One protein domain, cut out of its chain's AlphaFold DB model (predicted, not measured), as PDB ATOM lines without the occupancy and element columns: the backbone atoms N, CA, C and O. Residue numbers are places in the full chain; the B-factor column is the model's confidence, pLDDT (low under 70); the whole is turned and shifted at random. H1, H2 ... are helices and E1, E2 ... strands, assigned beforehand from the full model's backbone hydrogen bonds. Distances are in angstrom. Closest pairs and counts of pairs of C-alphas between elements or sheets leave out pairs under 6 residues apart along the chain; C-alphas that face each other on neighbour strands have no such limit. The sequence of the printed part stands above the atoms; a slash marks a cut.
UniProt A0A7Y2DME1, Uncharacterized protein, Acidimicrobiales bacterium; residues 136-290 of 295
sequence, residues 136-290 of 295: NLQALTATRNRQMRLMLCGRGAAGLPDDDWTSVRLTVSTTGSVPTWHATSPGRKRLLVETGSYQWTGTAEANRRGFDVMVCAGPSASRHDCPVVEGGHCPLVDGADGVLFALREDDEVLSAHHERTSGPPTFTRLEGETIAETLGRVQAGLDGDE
ATOM      1  N   ASN A 136     158.153 124.381 197.464       98.00
ATOM      2  CA  ASN A 136     157.554 124.790 198.727       98.00
ATOM      3  C   ASN A 136     158.180 124.056 199.919       98.00
ATOM      4  O   ASN A 136     158.582 122.894 199.826       98.00
ATOM      5  N   LEU A 137     158.219 124.739 201.064       98.12
ATOM      6  CA  LEU A 137     158.489 124.113 202.353       98.12
ATOM      7  C   LEU A 137     157.206 124.043 203.180       98.12
ATOM      8  O   LEU A 137     156.532 125.053 203.395       98.12
ATOM      9  N   GLN A 138     156.902 122.856 203.693       97.31
ATOM     10  CA  GLN A 138     155.762 122.598 204.560       97.31
ATOM     11  C   GLN A 138     156.200 122.520 206.023       97.31
ATOM     12  O   GLN A 138     157.258 121.990 206.343       97.31
ATOM     13  N   ALA A 139     155.370 123.013 206.933       96.75
ATOM     14  CA  ALA A 139     155.599 122.952 208.367       96.75
ATOM     15  C   ALA A 139     154.337 122.461 209.073       96.75
ATOM     16  O   ALA A 139     153.302 123.132 209.036       96.75
ATOM     17  N   LEU A 140     154.440 121.333 209.776       95.44
ATOM     18  CA  LEU A 140     153.462 120.961 210.790       95.44
ATOM     19  C   LEU A 140     153.779 121.722 212.075       95.44
ATOM     20  O   LEU A 140     154.888 121.644 212.602       95.44
ATOM     21  N   THR A 141     152.816 122.471 212.598       94.12
ATOM     22  CA  THR A 141     153.018 123.274 213.804       94.12
ATOM     23  C   THR A 141     151.817 123.188 214.726       94.12
ATOM     24  O   THR A 141     150.675 123.209 214.280       94.12
ATOM     25  N   ALA A 142     152.052 123.111 216.036       92.12
ATOM     26  CA  ALA A 142     150.965 123.162 217.006       92.12
ATOM     27  C   ALA A 142     150.152 124.458 216.832       92.12
ATOM     28  O   ALA A 142     150.720 125.544 216.678       92.12
ATOM     29  N   THR A 143     148.824 124.390 216.954       89.69
ATOM     30  CA  THR A 143     147.933 125.561 216.820       89.69
ATOM     31  C   THR A 143     148.309 126.702 217.767       89.69
ATOM     32  O   THR A 143     148.125 127.874 217.427       89.69
ATOM     33  N   ARG A 144     148.888 126.361 218.928       90.38
ATOM     34  CA  ARG A 144     149.375 127.283 219.967       90.38
ATOM     35  C   ARG A 144     150.766 127.872 219.699       90.38
ATOM     36  O   ARG A 144     151.159 128.809 220.391       90.38
ATOM     37  N   ASN A 145     151.516 127.378 218.714       93.94
ATOM     38  CA  ASN A 145     152.830 127.910 218.343       93.94
ATOM     39  C   ASN A 145     152.678 129.176 217.481       93.94
ATOM     40  O   ASN A 145     152.931 129.197 216.273       93.94
ATOM     41  N   ARG A 146     152.213 130.253 218.123       92.19
ATOM     42  CA  ARG A 146     151.893 131.527 217.467       92.19
ATOM     43  C   ARG A 146     153.097 132.120 216.737       92.19
ATOM     44  O   ARG A 146     152.913 132.703 215.677       92.19
ATOM     45  N   GLN A 147     154.306 131.988 217.282       92.38
ATOM     46  CA  GLN A 147     155.521 132.532 216.670       92.38
ATOM     47  C   GLN A 147     155.809 131.880 215.316       92.38
ATOM     48  O   GLN A 147     155.983 132.600 214.337       92.38
ATOM     49  N   MET A 148     155.801 130.545 215.249       94.56
ATOM     50  CA  MET A 148     156.010 129.821 213.992       94.56
ATOM     51  C   MET A 148     154.930 130.166 212.970       94.56
ATOM     52  O   MET A 148     155.238 130.505 211.832       94.56
ATOM     53  N   ARG A 149     153.661 130.160 213.398       93.06
ATOM     54  CA  ARG A 149     152.536 130.516 212.529       93.06
ATOM     55  C   ARG A 149     152.699 131.918 211.950       93.06
ATOM     56  O   ARG A 149     152.676 132.068 210.741       93.06
ATOM     57  N   LEU A 150     152.938 132.933 212.782       91.81
ATOM     58  CA  LEU A 150     153.133 134.306 212.302       91.81
ATOM     59  C   LEU A 150     154.339 134.441 211.368       91.81
ATOM     60  O   LEU A 150     154.287 135.234 210.434       91.81
ATOM     61  N   MET A 151     155.409 133.684 211.614       92.94
ATOM     62  CA  MET A 151     156.594 133.694 210.762       92.94
ATOM     63  C   MET A 151     156.305 133.133 209.361       92.94
ATOM     64  O   MET A 151     156.785 133.703 208.381       92.94
ATOM     65  N   LEU A 152     155.508 132.063 209.269       94.56
ATOM     66  CA  LEU A 152     155.084 131.455 208.004       94.56
ATOM     67  C   LEU A 152     154.015 132.299 207.294       94.56
ATOM     68  O   LEU A 152     154.159 132.605 206.116       94.56
ATOM     69  N   CYS A 153     152.984 132.763 208.007       90.88
ATOM     70  CA  CYS A 153     151.956 133.656 207.448       90.88
ATOM     71  C   CYS A 153     152.571 134.969 206.939       90.88
ATOM     72  O   CYS A 153     152.175 135.499 205.907       90.88
ATOM     73  N   GLY A 154     153.606 135.465 207.623       90.00
ATOM     74  CA  GLY A 154     154.414 136.597 207.179       90.00
ATOM     75  C   GLY A 154     155.263 136.333 205.930       90.00
ATOM     76  O   GLY A 154     156.024 137.215 205.554       90.00
ATOM     77  N   ARG A 155     155.163 135.155 205.302       91.56
ATOM     78  CA  ARG A 155     155.763 134.758 204.012       91.56
ATOM     79  C   ARG A 155     154.706 134.221 203.031       91.56
ATOM     80  O   ARG A 155     155.034 133.445 202.145       91.56
ATOM     81  N   GLY A 156     153.443 134.607 203.242       91.00
ATOM     82  CA  GLY A 156     152.324 134.290 202.351       91.00
ATOM     83  C   GLY A 156     151.976 132.806 202.328       91.00
ATOM     84  O   GLY A 156     151.697 132.246 201.274       91.00
ATOM     85  N   ALA A 157     152.033 132.158 203.496       94.00
ATOM     86  CA  ALA A 157     151.710 130.743 203.616       94.00
ATOM     87  C   ALA A 157     150.307 130.398 203.088       94.00
ATOM     88  O   ALA A 157     149.412 131.235 203.092       94.00
ATOM     89  N   ALA A 158     150.097 129.132 202.741       94.69
ATOM     90  CA  ALA A 158     148.777 128.532 202.566       94.69
ATOM     91  C   ALA A 158     148.580 127.393 203.571       94.69
ATOM     92  O   ALA A 158     149.542 126.768 204.022       94.69
ATOM     93  N   GLY A 159     147.331 127.126 203.939       94.25
ATOM     94  CA  GLY A 159     146.961 125.976 204.752       94.25
ATOM     95  C   GLY A 159     146.903 124.704 203.915       94.25
ATOM     96  O   GLY A 159     146.336 124.695 202.824       94.25
ATOM     97  N   LEU A 160     147.453 123.624 204.455       93.44
ATOM     98  CA  LEU A 160     147.218 122.256 204.003       93.44
ATOM     99  C   LEU A 160     146.355 121.608 205.081       93.44
ATOM    100  O   LEU A 160     146.897 121.099 206.062       93.44
ATOM    101  N   PRO A 161     145.024 121.756 205.008       83.50
ATOM    102  CA  PRO A 161     144.192 121.385 206.131       83.50
ATOM    103  C   PRO A 161     144.231 119.862 206.314       83.50
ATOM    104  O   PRO A 161     144.198 119.101 205.348       83.50
ATOM    105  N   ASP A 162     144.300 119.434 207.566       82.56
ATOM    106  CA  ASP A 162     144.125 118.051 207.993       82.56
ATOM    107  C   ASP A 162     142.989 117.983 209.027       82.56
ATOM    108  O   ASP A 162     142.361 118.996 209.352       82.56
ATOM    109  N   ASP A 163     142.673 116.779 209.500       76.56
ATOM    110  CA  ASP A 163     141.624 116.575 210.505       76.56
ATOM    111  C   ASP A 163     142.154 116.714 211.956       76.56
ATOM    112  O   ASP A 163     141.437 116.392 212.911       76.56
ATOM    113  N   ASP A 164     143.400 117.176 212.157       81.19
ATOM    114  CA  ASP A 164     143.981 117.405 213.482       81.19
ATOM    115  C   ASP A 164     143.661 118.820 213.992       81.19
ATOM    116  O   ASP A 164     144.025 119.848 213.431       81.19
ATOM    117  N   TRP A 165     142.998 118.886 215.144       79.12
ATOM    118  CA  TRP A 165     142.610 120.147 215.783       79.12
ATOM    119  C   TRP A 165     143.732 120.774 216.616       79.12
ATOM    120  O   TRP A 165     143.615 121.907 217.094       79.12
ATOM    121  N   THR A 166     144.804 120.024 216.865       87.50
ATOM    122  CA  THR A 166     145.908 120.438 217.735       87.50
ATOM    123  C   THR A 166     147.106 120.967 216.963       87.50
ATOM    124  O   THR A 166     147.894 121.739 217.524       87.50
ATOM    125  N   SER A 167     147.198 120.652 215.675       90.50
ATOM    126  CA  SER A 167     148.218 121.155 214.769       90.50
ATOM    127  C   SER A 167     147.600 121.819 213.537       90.50
ATOM    128  O   SER A 167     146.388 121.866 213.359       90.50
ATOM    129  N   VAL A 168     148.442 122.497 212.770       91.62
ATOM    130  CA  VAL A 168     148.134 123.003 211.438       91.62
ATOM    131  C   VAL A 168     149.338 122.739 210.566       91.62
ATOM    132  O   VAL A 168     150.475 122.967 210.994       91.62
ATOM    133  N   ARG A 169     149.092 122.308 209.336       94.81
ATOM    134  CA  ARG A 169     150.121 122.258 208.309       94.81
ATOM    135  C   ARG A 169     150.019 123.505 207.442       94.81
ATOM    136  O   ARG A 169     148.961 123.837 206.911       94.81
ATOM    137  N   LEU A 170     151.127 124.225 207.352       95.62
ATOM    138  CA  LEU A 170     151.268 125.424 206.534       95.62
ATOM    139  C   LEU A 170     152.352 125.176 205.495       95.62
ATOM    140  O   LEU A 170     153.372 124.576 205.816       95.62
ATOM    141  N   THR A 171     152.153 125.663 204.280       97.00
ATOM    142  CA  THR A 171     153.155 125.625 203.214       97.00
ATOM    143  C   THR A 171     153.553 127.038 202.819       97.00
ATOM    144  O   THR A 171     152.709 127.931 202.815       97.00
ATOM    145  N   VAL A 172     154.832 127.260 202.528       96.81
ATOM    146  CA  VAL A 172     155.384 128.537 202.055       96.81
ATOM    147  C   VAL A 172     156.202 128.306 200.792       96.81
ATOM    148  O   VAL A 172     156.888 127.292 200.673       96.81
ATOM    149  N   SER A 173     156.151 129.256 199.861       96.38
ATOM    150  CA  SER A 173     156.975 129.194 198.654       96.38
ATOM    151  C   SER A 173     158.450 129.411 198.983       96.38
ATOM    152  O   SER A 173     158.791 130.201 199.864       96.38
ATOM    153  N   THR A 174     159.332 128.743 198.243       97.00
ATOM    154  CA  THR A 174     160.781 128.979 198.309       97.00
ATOM    155  C   THR A 174     161.243 130.076 197.347       97.00
ATOM    156  O   THR A 174     162.290 130.679 197.572       97.00
ATOM    157  N   THR A 175     160.473 130.363 196.290       89.75
ATOM    158  CA  THR A 175     160.856 131.290 195.207       89.75
ATOM    159  C   THR A 175     159.932 132.495 195.044       89.75
ATOM    160  O   THR A 175     160.294 133.439 194.346       89.75
ATOM    161  N   GLY A 176     158.732 132.468 195.626       87.19
ATOM    162  CA  GLY A 176     157.706 133.500 195.459       87.19
ATOM    163  C   GLY A 176     157.069 133.940 196.775       87.19
ATOM    164  O   GLY A 176     157.448 133.494 197.854       87.19
ATOM    165  N   SER A 177     156.080 134.828 196.679       88.00
ATOM    166  CA  SER A 177     155.290 135.300 197.826       88.00
ATOM    167  C   SER A 177     154.116 134.384 198.174       88.00
ATOM    168  O   SER A 177     153.552 134.518 199.252       88.00
ATOM    169  N   VAL A 178     153.744 133.467 197.277       92.88
ATOM    170  CA  VAL A 178     152.597 132.565 197.421       92.88
ATOM    171  C   VAL A 178     153.022 131.151 197.006       92.88
ATOM    172  O   VAL A 178     153.660 131.006 195.958       92.88
ATOM    173  N   PRO A 179     152.715 130.110 197.802       95.31
ATOM    174  CA  PRO A 179     153.050 128.727 197.474       95.31
ATOM    175  C   PRO A 179     152.337 128.242 196.211       95.31
ATOM    176  O   PRO A 179     151.282 128.738 195.814       95.31
ATOM    177  N   THR A 180     152.933 127.233 195.593       94.94
ATOM    178  CA  THR A 180     152.353 126.501 194.465       94.94
ATOM    179  C   THR A 180     151.688 125.223 194.962       94.94
ATOM    180  O   THR A 180     151.984 124.740 196.053       94.94
ATOM    181  N   TRP A 181     150.803 124.649 194.152       94.38
ATOM    182  CA  TRP A 181     150.241 123.333 194.435       94.38
ATOM    183  C   TRP A 181     151.326 122.254 194.427       94.38
ATOM    184  O   TRP A 181     152.094 122.162 193.468       94.38
ATOM    185  N   HIS A 182     151.334 121.403 195.454       86.94
ATOM    186  CA  HIS A 182     152.124 120.173 195.447       86.94
ATOM    187  C   HIS A 182     151.636 119.226 194.334       86.94
ATOM    188  O   HIS A 182     150.589 119.445 193.702       86.94
ATOM    189  N   ALA A 183     152.403 118.168 194.059       82.12
ATOM    190  CA  ALA A 183     151.999 117.170 193.077       82.12
ATOM    191  C   ALA A 183     150.646 116.546 193.467       82.12
ATOM    192  O   ALA A 183     150.531 115.874 194.489       82.12
ATOM    193  N   THR A 184     149.620 116.773 192.642       74.88
ATOM    194  CA  THR A 184     148.265 116.241 192.852       74.88
ATOM    195  C   THR A 184     148.287 114.728 192.760       74.88
ATOM    196  O   THR A 184     148.965 114.171 191.887       74.88
ATOM    197  N   SER A 185     147.483 114.046 193.577       79.81
ATOM    198  CA  SER A 185     147.331 112.607 193.346       79.81
ATOM    199  C   SER A 185     146.592 112.375 192.020       79.81
ATOM    200  O   SER A 185     145.654 113.112 191.700       79.81
ATOM    201  N   PRO A 186     146.959 111.348 191.234       81.88
ATOM    202  CA  PRO A 186     146.306 111.078 189.958       81.88
ATOM    203  C   PRO A 186     144.778 110.988 190.081       81.88
ATOM    204  O   PRO A 186     144.259 110.236 190.904       81.88
ATOM    205  N   GLY A 187     144.064 111.745 189.244       83.81
ATOM    206  CA  GLY A 187     142.597 111.739 189.184       83.81
ATOM    207  C   GLY A 187     141.889 112.589 190.243       83.81
ATOM    208  O   GLY A 187     140.661 112.579 190.279       83.81
ATOM    209  N   ARG A 188     142.627 113.320 191.087       92.25
ATOM    210  CA  ARG A 188     142.054 114.282 192.038       92.25
ATOM    211  C   ARG A 188     142.033 115.690 191.452       92.25
ATOM    212  O   ARG A 188     142.888 116.029 190.637       92.25
ATOM    213  N   LYS A 189     141.055 116.495 191.875       94.62
ATOM    214  CA  LYS A 189     140.923 117.910 191.490       94.62
ATOM    215  C   LYS A 189     141.454 118.816 192.596       94.62
ATOM    216  O   LYS A 189     141.266 118.524 193.772       94.62
ATOM    217  N   ARG A 190     142.081 119.923 192.234       96.19
ATOM    218  CA  ARG A 190     142.591 120.945 193.145       96.19
ATOM    219  C   ARG A 190     141.494 121.940 193.486       96.19
ATOM    220  O   ARG A 190     141.005 122.657 192.616       96.19
ATOM    221  N   LEU A 191     141.117 121.994 194.755       96.38
ATOM    222  CA  LEU A 191     140.126 122.931 195.266       96.38
ATOM    223  C   LEU A 191     140.803 123.934 196.195       96.38
ATOM    224  O   LEU A 191     141.186 123.591 197.317       96.38
ATOM    225  N   LEU A 192     140.939 125.176 195.735       96.00
ATOM    226  CA  LEU A 192     141.346 126.269 196.609       96.00
ATOM    227  C   LEU A 192     140.153 126.673 197.468       96.00
ATOM    228  O   LEU A 192     139.066 126.913 196.948       96.00
ATOM    229  N   VAL A 193     140.350 126.767 198.775       94.56
ATOM    230  CA  VAL A 193     139.325 127.238 199.701       94.56
ATOM    231  C   VAL A 193     139.767 128.576 200.278       94.56
ATOM    232  O   VAL A 193     140.744 128.647 201.018       94.56
ATOM    233  N   GLU A 194     139.027 129.626 199.950       92.00
ATOM    234  CA  GLU A 194     139.190 130.958 200.522       92.00
ATOM    235  C   GLU A 194     138.430 131.020 201.852       92.00
ATOM    236  O   GLU A 194     137.211 130.798 201.924       92.00
ATOM    237  N   THR A 195     139.162 131.289 202.930       85.31
ATOM    238  CA  THR A 195     138.608 131.506 204.270       85.31
ATOM    239  C   THR A 195     139.334 132.674 204.937       85.31
ATOM    240  O   THR A 195     140.429 133.014 204.527       85.31
ATOM    241  N   GLY A 196     138.807 133.257 206.017       80.19
ATOM    242  CA  GLY A 196     139.557 134.239 206.825       80.19
ATOM    243  C   GLY A 196     140.666 133.621 207.701       80.19
ATOM    244  O   GLY A 196     141.144 134.238 208.655       80.19
ATOM    245  N   SER A 197     141.026 132.352 207.479       83.19
ATOM    246  CA  SER A 197     141.993 131.602 208.285       83.19
ATOM    247  C   SER A 197     142.746 130.546 207.462       83.19
ATOM    248  O   SER A 197     142.412 130.263 206.323       83.19
ATOM    249  N   TYR A 198     143.767 129.916 208.043       85.06
ATOM    250  CA  TYR A 198     144.485 128.802 207.396       85.06
ATOM    251  C   TYR A 198     143.889 127.425 207.734       85.06
ATOM    252  O   TYR A 198     144.518 126.402 207.479       85.06
ATOM    253  N   GLN A 199     142.721 127.390 208.381       83.94
ATOM    254  CA  GLN A 199     142.043 126.168 208.803       83.94
ATOM    255  C   GLN A 199     140.693 126.046 208.108       83.94
ATOM    256  O   GLN A 199     139.971 127.026 207.937       83.94
ATOM    257  N   TRP A 200     140.321 124.816 207.771       89.38
ATOM    258  CA  TRP A 200     139.018 124.516 207.206       89.38
ATOM    259  C   TRP A 200     138.554 123.135 207.655       89.38
ATOM    260  O   TRP A 200     139.322 122.181 207.658       89.38
ATOM    261  N   THR A 201     137.288 123.029 208.050       87.75
ATOM    262  CA  THR A 201     136.728 121.813 208.661       87.75
ATOM    263  C   THR A 201     136.128 120.843 207.642       87.75
ATOM    264  O   THR A 201     135.593 119.803 208.020       87.75
ATOM    265  N   GLY A 202     136.187 121.178 206.349       90.00
ATOM    266  CA  GLY A 202     135.622 120.367 205.272       90.00
ATOM    267  C   GLY A 202     136.567 119.340 204.657       90.00
ATOM    268  O   GLY A 202     136.157 118.624 203.744       90.00
ATOM    269  N   THR A 203     137.795 119.230 205.163       89.88
ATOM    270  CA  THR A 203     138.864 118.380 204.619       89.88
ATOM    271  C   THR A 203     138.443 116.924 204.450       89.88
ATOM    272  O   THR A 203     138.547 116.384 203.350       89.88
ATOM    273  N   ALA A 204     137.894 116.287 205.490       90.69
ATOM    274  CA  ALA A 204     137.440 114.896 205.417       90.69
ATOM    275  C   ALA A 204     136.362 114.645 204.342       90.69
ATOM    276  O   ALA A 204     136.309 113.570 203.739       90.69
ATOM    277  N   GLU A 205     135.461 115.602 204.110       94.69
ATOM    278  CA  GLU A 205     134.435 115.497 203.064       94.69
ATOM    279  C   GLU A 205     135.039 115.740 201.675       94.69
ATOM    280  O   GLU A 205     134.778 114.967 200.754       94.69
ATOM    281  N   ALA A 206     135.897 116.751 201.533       94.00
ATOM    282  CA  ALA A 206     136.595 117.047 200.284       94.00
ATOM    283  C   ALA A 206     137.470 115.870 199.830       94.00
ATOM    284  O   ALA A 206     137.410 115.448 198.674       94.00
ATOM    285  N   ASN A 207     138.187 115.250 200.770       91.56
ATOM    286  CA  ASN A 207     139.002 114.067 200.518       91.56
ATOM    287  C   ASN A 207     138.182 112.889 199.994       91.56
ATOM    288  O   ASN A 207     138.609 112.236 199.039       91.56
ATOM    289  N   ARG A 208     136.999 112.643 200.579       92.75
ATOM    290  CA  ARG A 208     136.065 111.599 200.124       92.75
ATOM    291  C   ARG A 208     135.529 111.852 198.717       92.75
ATOM    292  O   ARG A 208     135.184 110.894 198.034       92.75
ATOM    293  N   ARG A 209     135.489 113.111 198.283       93.88
ATOM    294  CA  ARG A 209     135.054 113.532 196.943       93.88
ATOM    295  C   ARG A 209     136.185 113.638 195.922       93.88
ATOM    296  O   ARG A 209     135.919 113.939 194.767       93.88
ATOM    297  N   GLY A 210     137.427 113.357 196.318       93.56
ATOM    298  CA  GLY A 210     138.566 113.383 195.402       93.56
ATOM    299  C   GLY A 210     139.198 114.763 195.217       93.56
ATOM    300  O   GLY A 210     139.825 114.988 194.186       93.56
ATOM    301  N   PHE A 211     139.050 115.675 196.182       94.75
ATOM    302  CA  PHE A 211     139.680 116.995 196.124       94.75
ATOM    303  C   PHE A 211     140.992 117.060 196.900       94.75
ATOM    304  O   PHE A 211     141.006 116.793 198.099       94.75
ATOM    305  N   ASP A 212     142.066 117.497 196.251       93.69
ATOM    306  CA  ASP A 212     143.250 118.022 196.930       93.69
ATOM    307  C   ASP A 212     142.987 119.478 197.309       93.69
ATOM    308  O   ASP A 212     142.611 120.293 196.466       93.69
ATOM    309  N   VAL A 213     143.124 119.795 198.595       94.31
ATOM    310  CA  VAL A 213     142.676 121.074 199.154       94.31
ATOM    311  C   VAL A 213     143.861 121.895 199.628       94.31
ATOM    312  O   VAL A 213     144.704 121.415 200.384       94.31
ATOM    313  N   MET A 214     143.863 123.164 199.239       95.31
ATOM    314  CA  MET A 214     144.664 124.210 199.863       95.31
ATOM    315  C   MET A 214     143.735 125.288 200.402       95.31
ATOM    316  O   MET A 214     142.687 125.559 199.820       95.31
ATOM    317  N   VAL A 215     144.121 125.903 201.515       94.00
ATOM    318  CA  VAL A 215     143.363 126.985 202.144       94.00
ATOM    319  C   VAL A 215     144.151 128.280 202.020       94.00
ATOM    320  O   VAL A 215     145.262 128.386 202.542       94.00
ATOM    321  N   CYS A 216     143.563 129.272 201.366       92.44
ATOM    322  CA  CYS A 216     144.051 130.641 201.396       92.44
ATOM    323  C   CYS A 216     143.293 131.400 202.488       92.44
ATOM    324  O   CYS A 216     142.077 131.271 202.623       92.44
ATOM    325  N   ALA A 217     144.040 132.142 203.306       87.31
ATOM    326  CA  ALA A 217     143.480 132.908 204.414       87.31
ATOM    327  C   ALA A 217     143.105 134.354 204.023       87.31
ATOM    328  O   ALA A 217     142.760 135.156 204.890       87.31
ATOM    329  N   GLY A 218     143.260 134.701 202.743       81.69
ATOM    330  CA  GLY A 218     143.059 136.049 202.229       81.69
ATOM    331  C   GLY A 218     144.116 137.075 202.680       81.69
ATOM    332  O   GLY A 218     145.022 136.780 203.473       81.69
ATOM    333  N   PRO A 219     144.012 138.320 202.177       78.25
ATOM    334  CA  PRO A 219     144.905 139.424 202.528       78.25
ATOM    335  C   PRO A 219     144.770 139.847 203.996       78.25
ATOM    336  O   PRO A 219     145.728 140.336 204.581       78.25
ATOM    337  N   SER A 220     143.615 139.626 204.627       71.50
ATOM    338  CA  SER A 220     143.362 140.001 206.025       71.50
ATOM    339  C   SER A 220     144.215 139.203 207.028       71.50
ATOM    340  O   SER A 220     144.612 139.722 208.077       71.50
ATOM    341  N   ALA A 221     144.552 137.953 206.699       69.62
ATOM    342  CA  ALA A 221     145.389 137.068 207.514       69.62
ATOM    343  C   ALA A 221     146.864 137.016 207.069       69.62
ATOM    344  O   ALA A 221     147.702 136.371 207.721       69.62
ATOM    345  N   SER A 222     147.180 137.668 205.955       66.56
ATOM    346  CA  SER A 222     148.493 137.751 205.325       66.56
ATOM    347  C   SER A 222     149.088 139.146 205.565       66.56
ATOM    348  O   SER A 222     148.377 140.130 205.703       66.56
ATOM    349  N   ARG A 223     150.417 139.257 205.678       64.19
ATOM    350  CA  ARG A 223     151.101 140.571 205.656       64.19
ATOM    351  C   ARG A 223     151.573 140.967 204.256       64.19
ATOM    352  O   ARG A 223     152.234 141.991 204.124       64.19
ATOM    353  N   HIS A 224     151.294 140.123 203.268       67.38
ATOM    354  CA  HIS A 224     151.622 140.325 201.864       67.38
ATOM    355  C   HIS A 224     150.387 140.747 201.094       67.38
ATOM    356  O   HIS A 224     149.281 140.284 201.395       67.38
ATOM    357  N   ASP A 225     150.623 141.571 200.083       81.88
ATOM    358  CA  ASP A 225     149.600 141.969 199.133       81.88
ATOM    359  C   ASP A 225     149.077 140.727 198.396       81.88
ATOM    360  O   ASP A 225     149.838 139.833 198.010       81.88
ATOM    361  N   CYS A 226     147.752 140.621 198.278       88.12
ATOM    362  CA  CYS A 226     147.118 139.497 197.602       88.12
ATOM    363  C   CYS A 226     147.253 139.691 196.087       88.12
ATOM    364  O   CYS A 226     146.629 140.616 195.559       88.12
ATOM    365  N   PRO A 227     147.962 138.805 195.354       90.50
ATOM    366  CA  PRO A 227     148.177 139.009 193.925       90.50
ATOM    367  C   PRO A 227     146.873 139.070 193.130       90.50
ATOM    368  O   PRO A 227     146.818 139.735 192.106       90.50
ATOM    369  N   VAL A 228     145.812 138.398 193.591       89.94
ATOM    370  CA  VAL A 228     144.497 138.452 192.938       89.94
ATOM    371  C   VAL A 228     143.873 139.839 193.054       89.94
ATOM    372  O   VAL A 228     143.393 140.364 192.054       89.94
ATOM    373  N   VAL A 229     143.910 140.437 194.249       88.56
ATOM    374  CA  VAL A 229     143.365 141.781 194.514       88.56
ATOM    375  C   VAL A 229     144.154 142.848 193.754       88.56
ATOM    376  O   VAL A 229     143.579 143.802 193.244       88.56
ATOM    377  N   GLU A 230     145.460 142.649 193.585       89.31
ATOM    378  CA  GLU A 230     146.311 143.519 192.763       89.31
ATOM    379  C   GLU A 230     146.124 143.326 191.244       89.31
ATOM    380  O   GLU A 230     146.796 143.981 190.445       89.31
ATOM    381  N   GLY A 231     145.236 142.420 190.816       87.56
ATOM    382  CA  GLY A 231     145.002 142.105 189.402       87.56
ATOM    383  C   GLY A 231     146.103 141.259 188.748       87.56
ATOM    384  O   GLY A 231     146.163 141.154 187.524       87.56
ATOM    385  N   GLY A 232     146.987 140.664 189.547       89.56
ATOM    386  CA  GLY A 232     148.099 139.818 189.127       89.56
ATOM    387  C   GLY A 232     147.794 138.315 189.100       89.56
ATOM    388  O   GLY A 232     146.652 137.850 189.178       89.56
ATOM    389  N   HIS A 233     148.866 137.531 188.967       90.69
ATOM    390  CA  HIS A 233     148.836 136.068 188.962       90.69
ATOM    391  C   HIS A 233     149.026 135.510 190.371       90.69
ATOM    392  O   HIS A 233     149.966 135.885 191.070       90.69
ATOM    393  N   CYS A 234     148.154 134.585 190.769       93.19
ATOM    394  CA  CYS A 234     148.238 133.904 192.054       93.19
ATOM    395  C   CYS A 234     148.409 132.402 191.802       93.19
ATOM    396  O   CYS A 234     147.459 131.778 191.332       93.19
ATOM    397  N   PRO A 235     149.564 131.794 192.133       94.75
ATOM    398  CA  PRO A 235     149.809 130.377 191.864       94.75
ATOM    399  C   PRO A 235     148.792 129.417 192.498       94.75
ATOM    400  O   PRO A 235     148.528 128.350 191.941       94.75
ATOM    401  N   LEU A 236     148.195 129.795 193.635       94.62
ATOM    402  CA  LEU A 236     147.111 129.032 194.260       94.62
ATOM    403  C   LEU A 236     145.849 129.023 193.396       94.62
ATOM    404  O   LEU A 236     145.234 127.975 193.233       94.62
ATOM    405  N   VAL A 237     145.475 130.168 192.824       94.81
ATOM    406  CA  VAL A 237     144.287 130.290 191.966       94.81
ATOM    407  C   VAL A 237     144.555 129.689 190.596       94.81
ATOM    408  O   VAL A 237     143.774 128.876 190.115       94.81
ATOM    409  N   ASP A 238     145.680 130.054 189.987       94.06
ATOM    410  CA  ASP A 238     146.047 129.643 188.633       94.06
ATOM    411  C   ASP A 238     146.255 128.122 188.535       94.06
ATOM    412  O   ASP A 238     146.061 127.534 187.474       94.06
ATOM    413  N   GLY A 239     146.649 127.477 189.638       93.81
ATOM    414  CA  GLY A 239     146.818 126.031 189.708       93.81
ATOM    415  C   GLY A 239     145.580 125.248 190.151       93.81
ATOM    416  O   GLY A 239     145.663 124.019 190.144       93.81
ATOM    417  N   ALA A 240     144.490 125.909 190.557       95.75
ATOM    418  CA  ALA A 240     143.275 125.259 191.045       95.75
ATOM    419  C   ALA A 240     142.314 124.891 189.904       95.75
ATOM    420  O   ALA A 240     142.232 125.586 188.895       95.75
ATOM    421  N   ASP A 241     141.533 123.830 190.104       95.50
ATOM    422  CA  ASP A 241     140.409 123.478 189.231       95.50
ATOM    423  C   ASP A 241     139.134 124.241 189.625       95.50
ATOM    424  O   ASP A 241     138.287 124.509 188.781       95.50
ATOM    425  N   GLY A 242     139.000 124.619 190.901       95.38
ATOM    426  CA  GLY A 242     137.885 125.404 191.433       95.38
ATOM    427  C   GLY A 242     138.287 126.216 192.662       95.38
ATOM    428  O   GLY A 242     139.216 125.840 193.383       95.38
ATOM    429  N   VAL A 243     137.571 127.314 192.919       95.12
ATOM    430  CA  VAL A 243     137.767 128.161 194.108       95.12
ATOM    431  C   VAL A 243     136.480 128.210 194.924       95.12
ATOM    432  O   VAL A 243     135.441 128.618 194.415       95.12
ATOM    433  N   LEU A 244     136.537 127.811 196.194       94.12
ATOM    434  CA  LEU A 244     135.414 127.844 197.128       94.12
ATOM    435  C   LEU A 244     135.597 128.949 198.173       94.12
ATOM    436  O   LEU A 244     136.474 128.863 199.027       94.12
ATOM    437  N   PHE A 245     134.687 129.913 198.191       91.25
ATOM    438  CA  PHE A 245     134.546 130.903 199.254       91.25
ATOM    439  C   PHE A 245     133.699 130.317 200.386       91.25
ATOM    440  O   PHE A 245     132.466 130.255 200.306       91.25
ATOM    441  N   ALA A 246     134.365 129.831 201.439       82.81
ATOM    442  CA  ALA A 246     133.700 129.126 202.537       82.81
ATOM    443  C   ALA A 246     133.082 130.066 203.588       82.81
ATOM    444  O   ALA A 246     132.207 129.634 204.344       82.81
ATOM    445  N   LEU A 247     133.527 131.325 203.633       67.62
ATOM    446  CA  LEU A 247     132.995 132.397 204.475       67.62
ATOM    447  C   LEU A 247     132.922 133.689 203.647       67.62
ATOM    448  O   LEU A 247     133.843 133.989 202.892       67.62
ATOM    449  N   ARG A 248     131.838 134.460 203.795       57.88
ATOM    450  CA  ARG A 248     131.602 135.734 203.083       57.88
ATOM    451  C   ARG A 248     132.358 136.922 203.705       57.88
ATOM    452  O   ARG A 248     131.818 138.018 203.774       57.88
ATOM    453  N   GLU A 249     133.541 136.695 204.265       54.34
ATOM    454  CA  GLU A 249     134.206 137.705 205.103       54.34
ATOM    455  C   GLU A 249     135.141 138.644 204.325       54.34
ATOM    456  O   GLU A 249     135.478 139.696 204.854       54.34
ATOM    457  N   ASP A 250     135.465 138.341 203.060       58.72
ATOM    458  CA  ASP A 250     136.314 139.186 202.207       58.72
ATOM    459  C   ASP A 250     135.637 139.482 200.851       58.72
ATOM    460  O   ASP A 250     135.957 138.884 199.819       58.72
ATOM    461  N   ASP A 251     134.695 140.436 200.849       67.69
ATOM    462  CA  ASP A 251     133.989 140.899 199.639       67.69
ATOM    463  C   ASP A 251     134.961 141.407 198.549       67.69
ATOM    464  O   ASP A 251     134.675 141.274 197.360       67.69
ATOM    465  N   GLU A 252     136.126 141.944 198.930       80.56
ATOM    466  CA  GLU A 252     137.158 142.424 197.996       80.56
ATOM    467  C   GLU A 252     137.838 141.277 197.238       80.56
ATOM    468  O   GLU A 252     137.982 141.350 196.020       80.56
ATOM    469  N   VAL A 253     138.198 140.183 197.921       83.38
ATOM    470  CA  VAL A 253     138.804 139.008 197.273       83.38
ATOM    471  C   VAL A 253     137.792 138.351 196.342       83.38
ATOM    472  O   VAL A 253     138.117 138.051 195.195       83.38
ATOM    473  N   LEU A 254     136.546 138.181 196.793       83.06
ATOM    474  CA  LEU A 254     135.482 137.633 195.952       83.06
ATOM    475  C   LEU A 254     135.242 138.495 194.704       83.06
ATOM    476  O   LEU A 254     135.156 137.960 193.598       83.06
ATOM    477  N   SER A 255     135.191 139.820 194.868       83.88
ATOM    478  CA  SER A 255     135.045 140.757 193.746       83.88
ATOM    479  C   SER A 255     136.219 140.646 192.777       83.88
ATOM    480  O   SER A 255     136.004 140.480 191.578       83.88
ATOM    481  N   ALA A 256     137.453 140.625 193.288       86.19
ATOM    482  CA  ALA A 256     138.647 140.474 192.468       86.19
ATOM    483  C   ALA A 256     138.639 139.158 191.676       86.19
ATOM    484  O   ALA A 256     139.007 139.145 190.507       86.19
ATOM    485  N   HIS A 257     138.161 138.056 192.263       85.81
ATOM    486  CA  HIS A 257     137.984 136.795 191.542       85.81
ATOM    487  C   HIS A 257     136.931 136.879 190.428       85.81
ATOM    488  O   HIS A 257     137.157 136.323 189.356       85.81
ATOM    489  N   HIS A 258     135.809 137.568 190.651       84.44
ATOM    490  CA  HIS A 258     134.764 137.749 189.634       84.44
ATOM    491  C   HIS A 258     135.186 138.677 188.490       84.44
ATOM    492  O   HIS A 258     134.746 138.499 187.356       84.44
ATOM    493  N   GLU A 259     136.047 139.656 188.765       84.81
ATOM    494  CA  GLU A 259     136.580 140.572 187.751       84.81
ATOM    495  C   GLU A 259     137.622 139.909 186.833       84.81
ATOM    496  O   GLU A 259     137.921 140.424 185.750       84.81
ATOM    497  N   ARG A 260     138.160 138.742 187.214       82.94
ATOM    498  CA  ARG A 260     139.087 137.987 186.364       82.94
ATOM    499  C   ARG A 260     138.363 137.442 185.141       82.94
ATOM    500  O   ARG A 260     137.449 136.631 185.226       82.94
ATOM    501  N   THR A 261     138.872 137.803 183.970       65.25
ATOM    502  CA  THR A 261     138.395 137.288 182.678       65.25
ATOM    503  C   THR A 261     138.884 135.869 182.372       65.25
ATOM    504  O   THR A 261     138.394 135.237 181.439       65.25
ATOM    505  N   SER A 262     139.848 135.360 183.147       77.06
ATOM    506  CA  SER A 262     140.376 134.000 183.042       77.06
ATOM    507  C   SER A 262     140.734 133.458 184.427       77.06
ATOM    508  O   SER A 262     141.389 134.145 185.215       77.06
ATOM    509  N   GLY A 263     140.297 132.236 184.724       82.50
ATOM    510  CA  GLY A 263     140.511 131.574 186.007       82.50
ATOM    511  C   GLY A 263     139.571 130.380 186.193       82.50
ATOM    512  O   GLY A 263     138.674 130.178 185.369       82.50
ATOM    513  N   PRO A 264     139.780 129.576 187.246       91.00
ATOM    514  CA  PRO A 264     138.855 128.505 187.602       91.00
ATOM    515  C   PRO A 264     137.480 129.062 188.010       91.00
ATOM    516  O   PRO A 264     137.397 130.196 188.494       91.00
ATOM    517  N   PRO A 265     136.398 128.276 187.864       92.25
ATOM    518  CA  PRO A 265     135.084 128.654 188.370       92.25
ATOM    519  C   PRO A 265     135.117 128.890 189.885       92.25
ATOM    520  O   PRO A 265     135.780 128.171 190.645       92.25
ATOM    521  N   THR A 266     134.364 129.899 190.317       91.88
ATOM    522  CA  THR A 266     134.187 130.244 191.724       91.88
ATOM    523  C   THR A 266     132.881 129.670 192.258       91.88
ATOM    524  O   THR A 266     131.863 129.594 191.571       91.88
ATOM    525  N   PHE A 267     132.905 129.275 193.523       92.12
ATOM    526  CA  PHE A 267     131.757 128.764 194.247       92.12
ATOM    527  C   PHE A 267     131.670 129.481 195.583       92.12
ATOM    528  O   PHE A 267     132.660 129.597 196.299       92.12
ATOM    529  N   THR A 268     130.471 129.897 195.963       90.31
ATOM    530  CA  THR A 268     130.220 130.464 197.291       90.31
ATOM    531  C   THR A 268     129.407 129.471 198.098       90.31
ATOM    532  O   THR A 268     128.437 128.906 197.584       90.31
ATOM    533  N   ARG A 269     129.787 129.238 199.355       87.69
ATOM    534  CA  ARG A 269     128.945 128.479 200.284       87.69
ATOM    535  C   ARG A 269     127.666 129.264 200.568       87.69
ATOM    536  O   ARG A 269     127.740 130.427 200.967       87.69
ATOM    537  N   LEU A 270     126.504 128.641 200.379       85.25
ATOM    538  CA  LEU A 270     125.233 129.303 200.657       85.25
ATOM    539  C   LEU A 270     124.899 129.239 202.149       85.25
ATOM    540  O   LEU A 270     125.322 128.339 202.882       85.25
ATOM    541  N   GLU A 271     124.132 130.220 202.612       82.06
ATOM    542  CA  GLU A 271     123.645 130.241 203.986       82.06
ATOM    543  C   GLU A 271     122.777 129.003 204.256       82.06
ATOM    544  O   GLU A 271     121.897 128.657 203.472       82.06
ATOM    545  N   GLY A 272     123.050 128.313 205.364       83.69
ATOM    546  CA  GLY A 272     122.345 127.085 205.737       83.69
ATOM    547  C   GLY A 272     122.843 125.803 205.058       83.69
ATOM    548  O   GLY A 272     122.485 124.729 205.533       83.69
ATOM    549  N   GLU A 273     123.707 125.872 204.034       89.12
ATOM    550  CA  GLU A 273     124.290 124.670 203.419       89.12
ATOM    551  C   GLU A 273     125.272 123.972 204.369       89.12
ATOM    552  O   GLU A 273     126.173 124.577 204.976       89.12
ATOM    553  N   THR A 274     125.152 122.650 204.436       92.62
ATOM    554  CA  THR A 274     126.192 121.787 204.984       92.62
ATOM    555  C   THR A 274     127.414 121.769 204.060       92.62
ATOM    556  O   THR A 274     127.338 122.049 202.862       92.62
ATOM    557  N   ILE A 275     128.570 121.390 204.611       91.75
ATOM    558  CA  ILE A 275     129.802 121.219 203.825       91.75
ATOM    559  C   ILE A 275     129.611 120.160 202.725       91.75
ATOM    560  O   ILE A 275     130.108 120.335 201.618       91.75
ATOM    561  N   ALA A 276     128.869 119.086 203.007       94.62
ATOM    562  CA  ALA A 276     128.612 118.019 202.042       94.62
ATOM    563  C   ALA A 276     127.749 118.489 200.862       94.62
ATOM    564  O   ALA A 276     128.055 118.148 199.722       94.62
ATOM    565  N   GLU A 277     126.712 119.292 201.117       94.75
ATOM    566  CA  GLU A 277     125.894 119.908 200.059       94.75
ATOM    567  C   GLU A 277     126.727 120.885 199.226       94.75
ATOM    568  O   GLU A 277     126.743 120.787 198.000       94.75
ATOM    569  N   THR A 278     127.501 121.747 199.895       94.56
ATOM    570  CA  THR A 278     128.394 122.712 199.234       94.56
ATOM    571  C   THR A 278     129.359 121.995 198.287       94.56
ATOM    572  O   THR A 278     129.454 122.333 197.111       94.56
ATOM    573  N   LEU A 279     130.059 120.967 198.777       95.81
ATOM    574  CA  LEU A 279     131.040 120.231 197.980       95.81
ATOM    575  C   LEU A 279     130.402 119.345 196.907       95.81
ATOM    576  O   LEU A 279     131.041 119.087 195.891       95.81
ATOM    577  N   GLY A 280     129.153 118.908 197.093       94.94
ATOM    578  CA  GLY A 280     128.378 118.247 196.043       94.94
ATOM    579  C   GLY A 280     128.141 119.156 194.843       94.94
ATOM    580  O   GLY A 280     128.391 118.745 193.714       94.94
ATOM    581  N   ARG A 281     127.753 120.410 195.093       94.62
ATOM    582  CA  ARG A 281     127.563 121.424 194.049       94.62
ATOM    583  C   ARG A 281     128.875 121.826 193.377       94.62
ATOM    584  O   ARG A 281     128.926 121.937 192.158       94.62
ATOM    585  N   VAL A 282     129.948 121.996 194.155       95.31
ATOM    586  CA  VAL A 282     131.297 122.237 193.605       95.31
ATOM    587  C   VAL A 282     131.692 121.106 192.656       95.31
ATOM    588  O   VAL A 282     132.132 121.358 191.540       95.31
ATOM    589  N   GLN A 283     131.501 119.853 193.074       95.00
ATOM    590  CA  GLN A 283     131.831 118.691 192.256       95.00
ATOM    591  C   GLN A 283     131.024 118.652 190.951       95.00
ATOM    592  O   GLN A 283     131.634 118.564 189.890       95.00
ATOM    593  N   ALA A 284     129.698 118.810 191.019       93.25
ATOM    594  CA  ALA A 284     128.831 118.834 189.839       93.25
ATOM    595  C   ALA A 284     129.214 119.951 188.849       93.25
ATOM    596  O   ALA A 284     129.330 119.705 187.648       93.25
ATOM    597  N   GLY A 285     129.498 121.158 189.354       92.00
ATOM    598  CA  GLY A 285     129.943 122.279 188.522       92.00
ATOM    599  C   GLY A 285     131.304 122.038 187.861       92.00
ATOM    600  O   GLY A 285     131.516 122.429 186.716       92.00
ATOM    601  N   LEU A 286     132.223 121.348 188.542       92.62
ATOM    602  CA  LEU A 286     133.529 120.990 187.981       92.62
ATOM    603  C   LEU A 286     133.482 119.791 187.027       92.62
ATOM    604  O   LEU A 286     134.410 119.615 186.239       92.62
ATOM    605  N   ASP A 287     132.485 118.917 187.146       90.81
ATOM    606  CA  ASP A 287     132.259 117.790 186.231       90.81
ATOM    607  C   ASP A 287     131.486 118.220 184.969       90.81
ATOM    608  O   ASP A 287     131.470 117.491 183.977       90.81
ATOM    609  N   GLY A 288     130.935 119.441 184.959       81.69
ATOM    610  CA  GLY A 288     130.147 119.982 183.849       81.69
ATOM    611  C   GLY A 288     128.699 119.486 183.830       81.69
ATOM    612  O   GLY A 288     128.024 119.629 182.811       81.69
ATOM    613  N   ASP A 289     128.229 118.912 184.940       69.12
ATOM    614  CA  ASP A 289     126.865 118.398 185.101       69.12
ATOM    615  C   ASP A 289     125.857 119.510 185.445       69.12
ATOM    616  O   ASP A 289     124.659 119.370 185.194       69.12
ATOM    617  N   GLU A 290     126.341 120.636 185.976       56.09
ATOM    618  CA  GLU A 290     125.566 121.854 186.218       56.09
ATOM    619  C   GLU A 290     126.338 123.077 185.710       56.09
ATOM    620  O   GLU A 290     127.542 123.210 185.935       56.09
TER     621      GLU A 290
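This is residues 136 to 290 of the 295 residues of an uncharacterized protein of Acidimicrobiales bacterium (UniProt A0A7Y2DME1). A twisted sheet of four parallel strands, in the order E5 E4 E6 E7, makes the core, with H2 and H5 on opposite faces and H6 packed on the sheet and on H2. A smaller antiparallel sheet, in the order E1 E3 E2, meets it edge to edge, E2 beside E5, and has H1 over one face; H1 and H6 lie toward opposite ends of the longest axis. The printed part has 155 residues, with six named helices and seven named strands in the order E1 H1 E2 E3 E4 H2 E5 H3 H4 E6 H5 E7 H6, class mixed. The whole is compact, with a radius of gyration of the C-alphas of 14.6 A and spans of 44 by 34 by 32 A.

E1, residues 136 to 142, is the antiparallel neighbour of E3, residues 167 to 173, with N 139 and O 170 at 2.8 A, within hydrogen-bond range. E2, residues 158 to 160, forms a hairpin with E3, with N 158 and O 171 at 2.9 A. H1, residues 146 to 153, is on this sheet at a height of 9.3 A, over E3 and only just over E1, where 3 of its C-alphas fall; it runs along the strands, at 23 degrees to E3 on the local plane, and the closest C-alphas of H1 and E3 are those of Leu 152 and Val 172, 6.6 A apart. E1, H1 and E2 make a split strand-helix-strand unit, two strands running the same way with E3 between them in the sheet; its crossover is right-handed. In the other sheet E4, residues 189 to 194, is the parallel neighbour of E5, residues 211 to 216, with N 193 and O 214 at 2.8 A, and of E6, residues 242 to 245, with N 194 and O 244 at 2.8 A. E7, residues 266 to 268, is parallel to E6, with N 267 and O 243 at 2.8 A. The closest C-alphas of E2 and E5, edge strands of the two sheets, are those of Gly 159 and Val 215, 4.6 A apart. H2, residues 203 to 208, is on this sheet, its closest C-alphas to E5 being those of Thr 203 and Val 213, 7.2 A apart. H3, residues 218 to 221, is on neither sheet; it is close to but not clearly touching H5, residues 251 to 259, the C-alphas of Gly 218 and Val 253 being closest at 7.2 A. H4, residues 235 to 238, only grazes the sheet with residues 236 to 238. H5 is at a height of 10.4 A, over E6, along the strands at 21 degrees on the local plane. H6, residues 275 to 287, is over E6 at a height of 7.2 A, and only just slantwise at 31 degrees on the local plane. With residues 275 to 279 alone it touches H2, at a steep tilt of 51 degrees, the same way; the closest C-alphas, of Glu 205 and Ala 276, are 6.4 A apart. Strand-helix-strand units, parallel neighbour strands with a helix between them along the chain, are E4, H2, E5 and E6, H5, E7; E5, H3, H4, E6 is split by E4. These three crossovers are right-handed. In H1, H2, H5 and H6 every O i to N i+4 pair is within hydrogen-bond range; H3 and H4 are too short for one.

E1 begins at C-alpha 136 (157.554, 124.790, 198.727) and is 19.5 A long; E3 is 20.0 A, E4 16.0 A and E5 15.3 A. H1 is 10.2 A long, H5 12.2 A. H6, 18.1 A long, ends at C-alpha 287 (132.259, 117.790, 186.231).

The C-alphas farthest apart, of Gln 147 and Asp 289, are 44.9 A apart. The printed part has no cut. The links E3 to E4 and H3 to H4 are long. Mean pLDDT of the printed part is 88.1; residues 221 to 224, 247 to 251, 261 and 289 to 290 are under 70.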